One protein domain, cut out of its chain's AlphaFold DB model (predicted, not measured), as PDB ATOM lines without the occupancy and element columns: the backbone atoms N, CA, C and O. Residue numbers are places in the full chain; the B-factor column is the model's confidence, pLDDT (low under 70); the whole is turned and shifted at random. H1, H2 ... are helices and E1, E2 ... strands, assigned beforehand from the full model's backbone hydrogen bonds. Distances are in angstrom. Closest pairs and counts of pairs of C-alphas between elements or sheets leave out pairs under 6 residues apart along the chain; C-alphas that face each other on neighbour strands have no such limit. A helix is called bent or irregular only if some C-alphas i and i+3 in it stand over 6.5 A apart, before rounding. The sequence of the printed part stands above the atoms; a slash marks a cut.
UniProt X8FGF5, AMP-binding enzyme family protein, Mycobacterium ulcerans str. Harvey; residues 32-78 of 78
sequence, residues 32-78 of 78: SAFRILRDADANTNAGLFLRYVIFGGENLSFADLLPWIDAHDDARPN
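What this domain is: This is residues 32 to 78 of the 78 residues of the protein "AMP-binding enzyme family protein" of Mycobacterium ulcerans str. Harvey (UniProt X8FGF5). Two helices, H1 and H2, lie side by side and run the same way; between them in the chain, the short strand E1 runs back alongside the pair, near H1 but with no C-alpha within 8 A of it, and apart from H2. The three make a loose triangle, and residues 74 to 78 lead away from H2. The printed part has 47 residues, in the order H1, E1, H2, and is mostly helix. It is only just compact, close to loose, with a radius of gyration of the C-alphas of 11.1 A and spans of 31 by 24 by 18 A.

How they stand to each other: H1, residues 32 to 42, touches H2, residues 62 to 73; their closest C-alphas, of Arg 38 and Trp 68, are 6.3 A apart. They run the same way at a shallow tilt of 32 degrees, only just short of steep. E1, residues 52 to 55, pairs with no named strand. Every O i to N i+4 pair is within hydrogen-bond range in H1, and 6 of 8 in H2.

Where its parts are: H1 begins at C-alpha 32 (60.785, 95.858, 71.135) and is 15.8 A long; E1 is 9.7 A. H2, 15.0 A, ends at C-alpha 73 (43.211, 104.017, 80.262); it is irregular, with C-alphas 64 and 67 7.0 A apart.

The domain as a whole: The farthest C-alphas, of Gly 57 and Asn 78, are 32.8 A apart. The printed part has no cut, and both links are short. Residues 74 to 78 have pLDDT under 70.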
ATOM      1  N   SER A  32      59.640  94.941  71.203       89.78
ATOM      2  CA  SER A  32      60.785  95.858  71.135       89.78
ATOM      3  C   SER A  32      60.465  97.194  70.455       89.78
ATOM      4  O   SER A  32      60.794  98.251  70.997       89.78
ATOM      5  N   ALA A  33      59.781  97.170  69.309       89.80
ATOM      6  CA  ALA A  33      59.383  98.381  68.598       89.80
ATOM      7  C   ALA A  33      58.319  99.172  69.372       89.80
ATOM      8  O   ALA A  33      58.325 100.403  69.362       89.80
ATOM      9  N   PHE A  34      57.422  98.485  70.078       89.86
ATOM     10  CA  PHE A  34      56.420  99.143  70.908       89.86
ATOM     11  C   PHE A  34      57.023  99.883  72.100       89.86
ATOM     12  O   PHE A  34      56.582 100.991  72.379       89.86
ATOM     13  N   ARG A  35      58.063  99.346  72.754       89.86
ATOM     14  CA  ARG A  35      58.773 100.072  73.825       89.86
ATOM     15  C   ARG A  35      59.317 101.415  73.337       89.86
ATOM     16  O   ARG A  35      59.127 102.428  73.997       89.86
ATOM     17  N   ILE A  36      59.905 101.432  72.141       90.86
ATOM     18  CA  ILE A  36      60.405 102.658  71.508       90.86
ATOM     19  C   ILE A  36      59.259 103.652  71.239       90.86
ATOM     20  O   ILE A  36      59.397 104.843  71.515       90.86
ATOM     21  N   LEU A  37      58.125 103.175  70.710       89.32
ATOM     22  CA  LEU A  37      56.944 104.018  70.491       89.32
ATOM     23  C   LEU A  37      56.395 104.573  71.811       89.32
ATOM     24  O   LEU A  37      56.135 105.768  71.885       89.32
ATOM     25  N   ARG A  38      56.240 103.730  72.837       89.33
ATOM     26  CA  ARG A  38      55.766 104.120  74.172       89.33
ATOM     27  C   ARG A  38      56.622 105.238  74.751       89.33
ATOM     28  O   ARG A  38      56.079 106.210  75.259       89.33
ATOM     29  N   ASP A  39      57.943 105.115  74.670       90.10
ATOM     30  CA  ASP A  39      58.849 106.122  75.223       90.10
ATOM     31  C   ASP A  39      58.735 107.453  74.457       90.10
ATOM     32  O   ASP A  39      58.753 108.526  75.058       90.10
ATOM     33  N   ALA A  40      58.555 107.408  73.133       89.51
ATOM     34  CA  ALA A  40      58.273 108.613  72.351       89.51
ATOM     35  C   ALA A  40      56.897 109.215  72.670       89.51
ATOM     36  O   ALA A  40      56.739 110.430  72.629       89.51
ATOM     37  N   ASP A  41      55.918 108.377  72.995       89.54
ATOM     38  CA  ASP A  41      54.547 108.766  73.299       89.54
ATOM     39  C   ASP A  41      54.389 109.385  74.692       89.54
ATOM     40  O   ASP A  41      53.720 110.408  74.827       89.54
ATOM     41  N   ALA A  42      55.121 108.867  75.683       87.09
ATOM     42  CA  ALA A  42      55.188 109.410  77.042       87.09
ATOM     43  C   ALA A  42      55.702 110.862  77.098       87.09
ATOM     44  O   ALA A  42      55.423 111.585  78.051       87.09
ATOM     45  N   ASN A  43      56.437 111.309  76.076       83.38
ATOM     46  CA  ASN A  43      56.931 112.684  75.964       83.38
ATOM     47  C   ASN A  43      55.914 113.651  75.330       83.38
ATOM     48  O   ASN A  43      56.259 114.795  75.026       83.38
ATOM     49  N   THR A  44      54.676 113.219  75.084       81.93
ATOM     50  CA  THR A  44      53.667 114.037  74.405       81.93
ATOM     51  C   THR A  44      52.359 114.085  75.186       81.93
ATOM     52  O   THR A  44      52.001 113.138  75.872       81.93
ATOM     53  N   ASN A  45      51.607 115.172  75.011       77.18
ATOM     54  CA  ASN A  45      50.288 115.335  75.625       77.18
ATOM     55  C   ASN A  45      49.119 114.962  74.689       77.18
ATOM     56  O   ASN A  45      47.957 115.125  75.046       77.18
ATOM     57  N   ALA A  46      49.402 114.547  73.451       78.10
ATOM     58  CA  ALA A  46      48.363 114.153  72.500       78.10
ATOM     59  C   ALA A  46      48.061 112.661  72.668       78.10
ATOM     60  O   ALA A  46      48.990 111.886  72.824       78.10
ATOM     61  N   GLY A  47      46.802 112.235  72.585       84.07
ATOM     62  CA  GLY A  47      46.464 110.807  72.597       84.07
ATOM     63  C   GLY A  47      46.649 110.137  71.232       84.07
ATOM     64  O   GLY A  47      46.598 110.794  70.187       84.07
ATOM     65  N   LEU A  48      46.803 108.813  71.230       89.11
ATOM     66  CA  LEU A  48      46.745 107.984  70.023       89.11
ATOM     67  C   LEU A  48      45.317 107.466  69.771       89.11
ATOM     68  O   LEU A  48      44.570 107.171  70.699       89.11
ATOM     69  N   PHE A  49      44.948 107.263  68.501       89.01
ATOM     70  CA  PHE A  49      43.648 106.680  68.108       89.01
ATOM     71  C   PHE A  49      43.629 105.139  68.143       89.01
ATOM     72  O   PHE A  49      42.684 104.507  67.655       89.01
ATOM     73  N   LEU A  50      44.669 104.523  68.712       88.67
ATOM     74  CA  LEU A  50      44.862 103.078  68.718       88.67
ATOM     75  C   LEU A  50      43.750 102.374  69.504       88.67
ATOM     76  O   LEU A  50      43.496 102.654  70.673       88.67
ATOM     77  N   ARG A  51      43.096 101.412  68.853       88.53
ATOM     78  CA  ARG A  51      42.111 100.497  69.451       88.53
ATOM     79  C   ARG A  51      42.688  99.107  69.663       88.53
ATOM     80  O   ARG A  51      42.322  98.454  70.630       88.53
ATOM     81  N   TYR A  52      43.580  98.686  68.772       88.39
ATOM     82  CA  TYR A  52      44.233  97.388  68.831       88.39
ATOM     83  C   TYR A  52      45.728  97.536  68.570       88.39
ATOM     84  O   TYR A  52      46.134  98.126  67.565       88.39
ATOM     85  N   VAL A  53      46.533  96.954  69.456       88.88
ATOM     86  CA  VAL A  53      47.972  96.765  69.260       88.88
ATOM     87  C   VAL A  53      48.230  95.266  69.217       88.88
ATOM     88  O   VAL A  53      47.964  94.548  70.178       88.88
ATOM     89  N   ILE A  54      48.681  94.787  68.067       89.70
ATOM     90  CA  ILE A  54      48.954  93.378  67.809       89.70
ATOM     91  C   ILE A  54      50.457  93.174  67.953       89.70
ATOM     92  O   ILE A  54      51.236  93.767  67.206       89.70
ATOM     93  N   PHE A  55      50.843  92.322  68.900       89.81
ATOM     94  CA  PHE A  55      52.233  91.944  69.120       89.81
ATOM     95  C   PHE A  55      52.567  90.646  68.392       89.81
ATOM     96  O   PHE A  55      51.835  89.662  68.501       89.81
ATOM     97  N   GLY A  56      53.683  90.637  67.667       88.16
ATOM     98  CA  GLY A  56      54.192  89.449  66.984       88.16
ATOM     99  C   GLY A  56      55.713  89.337  67.058       88.16
ATOM    100  O   GLY A  56      56.407  90.312  67.327       88.16
ATOM    101  N   GLY A  57      56.232  88.134  66.809       86.82
ATOM    102  CA  GLY A  57      57.663  87.881  66.592       86.82
ATOM    103  C   GLY A  57      58.552  87.815  67.838       86.82
ATOM    104  O   GLY A  57      59.633  87.241  67.757       86.82
ATOM    105  N   GLU A  58      58.116  88.329  68.990       90.18
ATOM    106  CA  GLU A  58      58.876  88.266  70.247       90.18
ATOM    107  C   GLU A  58      57.966  87.902  71.426       90.18
ATOM    108  O   GLU A  58      56.737  87.944  71.328       90.18
ATOM    109  N   ASN A  59      58.576  87.554  72.561       90.32
ATOM    110  CA  ASN A  59      57.840  87.347  73.800       90.32
ATOM    111  C   ASN A  59      57.312  88.683  74.344       90.32
ATOM    112  O   ASN A  59      58.049  89.667  74.435       90.32
ATOM    113  N   LEU A  60      56.033  88.701  74.708       86.98
ATOM    114  CA  LEU A  60      55.386  89.868  75.281       86.98
ATOM    115  C   LEU A  60      55.548  89.873  76.803       86.98
ATOM    116  O   LEU A  60      55.062  88.973  77.485       86.98
ATOM    117  N   SER A  61      56.157  90.933  77.330       87.00
ATOM    118  CA  SER A  61      56.129  91.241  78.758       87.00
ATOM    119  C   SER A  61      54.960  92.176  79.054       87.00
ATOM    120  O   SER A  61      54.953  93.324  78.611       87.00
ATOM    121  N   PHE A  62      53.980  91.719  79.835       83.74
ATOM    122  CA  PHE A  62      52.872  92.575  80.277       83.74
ATOM    123  C   PHE A  62      53.350  93.780  81.097       83.74
ATOM    124  O   PHE A  62      52.749  94.848  81.013       83.74
ATOM    125  N   ALA A  63      54.460  93.645  81.831       87.20
ATOM    126  CA  ALA A  63      55.039  94.743  82.601       87.20
ATOM    127  C   ALA A  63      55.495  95.915  81.713       87.20
ATOM    128  O   ALA A  63      55.444  97.062  82.148       87.20
ATOM    129  N   ASP A  64      55.878  95.651  80.457       84.06
ATOM    130  CA  ASP A  64      56.267  96.704  79.512       84.06
ATOM    131  C   ASP A  64      55.062  97.531  79.033       84.06
ATOM    132  O   ASP A  64      55.236  98.677  78.603       84.06
ATOM    133  N   LEU A  65      53.857  96.950  79.102       85.31
ATOM    134  CA  LEU A  65      52.612  97.567  78.648       85.31
ATOM    135  C   LEU A  65      51.966  98.452  79.710       85.31
ATOM    136  O   LEU A  65      51.331  99.432  79.336       85.31
ATOM    137  N   LEU A  66      52.130  98.123  80.997       87.39
ATOM    138  CA  LEU A  66      51.450  98.814  82.099       87.39
ATOM    139  C   LEU A  66      51.584 100.343  82.028       87.39
ATOM    140  O   LEU A  66      50.548 100.991  82.002       87.39
ATOM    141  N   PRO A  67      52.782 100.940  81.846       86.05
ATOM    142  CA  PRO A  67      52.893 102.400  81.805       86.05
ATOM    143  C   PRO A  67      52.134 103.034  80.634       86.05
ATOM    144  O   PRO A  67      51.668 104.164  80.728       86.05
ATOM    145  N   TRP A  68      52.036 102.320  79.509       86.62
ATOM    146  CA  TRP A  68      51.294 102.804  78.349       86.62
ATOM    147  C   TRP A  68      49.789 102.679  78.560       86.62
ATOM    148  O   TRP A  68      49.051 103.590  78.193       86.62
ATOM    149  N   ILE A  69      49.353 101.561  79.148       85.41
ATOM    150  CA  ILE A  69      47.958 101.339  79.520       85.41
ATOM    151  C   ILE A  69      47.546 102.404  80.527       85.41
ATOM    152  O   ILE A  69      46.612 103.122  80.228       85.41
ATOM    153  N   ASP A  70      48.281 102.604  81.619       85.48
ATOM    154  CA  ASP A  70      47.978 103.633  82.622       85.48
ATOM    155  C   ASP A  70      47.845 105.027  81.982       85.48
ATOM    156  O   ASP A  70      46.895 105.753  82.251       85.48
ATOM    157  N   ALA A  71      48.739 105.374  81.047       82.90
ATOM    158  CA  ALA A  71      48.677 106.650  80.331       82.90
ATOM    159  C   ALA A  71      47.477 106.791  79.367       82.90
ATOM    160  O   ALA A  71      47.109 107.914  79.024       82.90
ATOM    161  N   HIS A  72      46.883 105.689  78.892       80.17
ATOM    162  CA  HIS A  72      45.788 105.692  77.903       80.17
ATOM    163  C   HIS A  72      44.441 105.192  78.443       80.17
ATOM    164  O   HIS A  72      43.421 105.406  77.783       80.17
ATOM    165  N   ASP A  73      44.414 104.528  79.597       70.61
ATOM    166  CA  ASP A  73      43.211 104.017  80.262       70.61
ATOM    167  C   ASP A  73      42.412 105.181  80.860       70.61
ATOM    168  O   ASP A  73      41.207 105.286  80.628       70.61
ATOM    169  N   ASP A  74      43.110 106.166  81.440       57.15
ATOM    170  CA  ASP A  74      42.524 107.436  81.898       57.15
ATOM    171  C   ASP A  74      41.795 108.208  80.776       57.15
ATOM    172  O   ASP A  74      40.915 109.031  81.037       57.15
ATOM    173  N   ALA A  75      42.111 107.936  79.503       51.53
ATOM    174  CA  ALA A  75      41.502 108.605  78.355       51.53
ATOM    175  C   ALA A  75      40.203 107.945  77.849       51.53
ATOM    176  O   ALA A  75      39.637 108.410  76.853       51.53
ATOM    177  N   ARG A  76      39.703 106.879  78.496       49.71
ATOM    178  CA  ARG A  76      38.429 106.232  78.128       49.71
ATOM    179  C   ARG A  76      37.442 106.178  79.298       49.71
ATOM    180  O   ARG A  76      37.191 105.096  79.827       49.71
ATOM    181  N   PRO A  77      36.799 107.297  79.678       39.75
ATOM    182  CA  PRO A  77      35.545 107.187  80.406       39.75
ATOM    183  C   PRO A  77      34.507 106.531  79.477       39.75
ATOM    184  O   PRO A  77      34.405 106.903  78.306       39.75
ATOM    185  N   ASN A  78      33.810 105.516  80.001       39.07
ATOM    186  CA  ASN A  78      32.677 104.818  79.372       39.07
ATOM    187  C   ASN A  78      31.710 105.741  78.618       39.07
ATOM    188  O   ASN A  78      31.337 106.791  79.192       39.07
TER     189      ASN A  78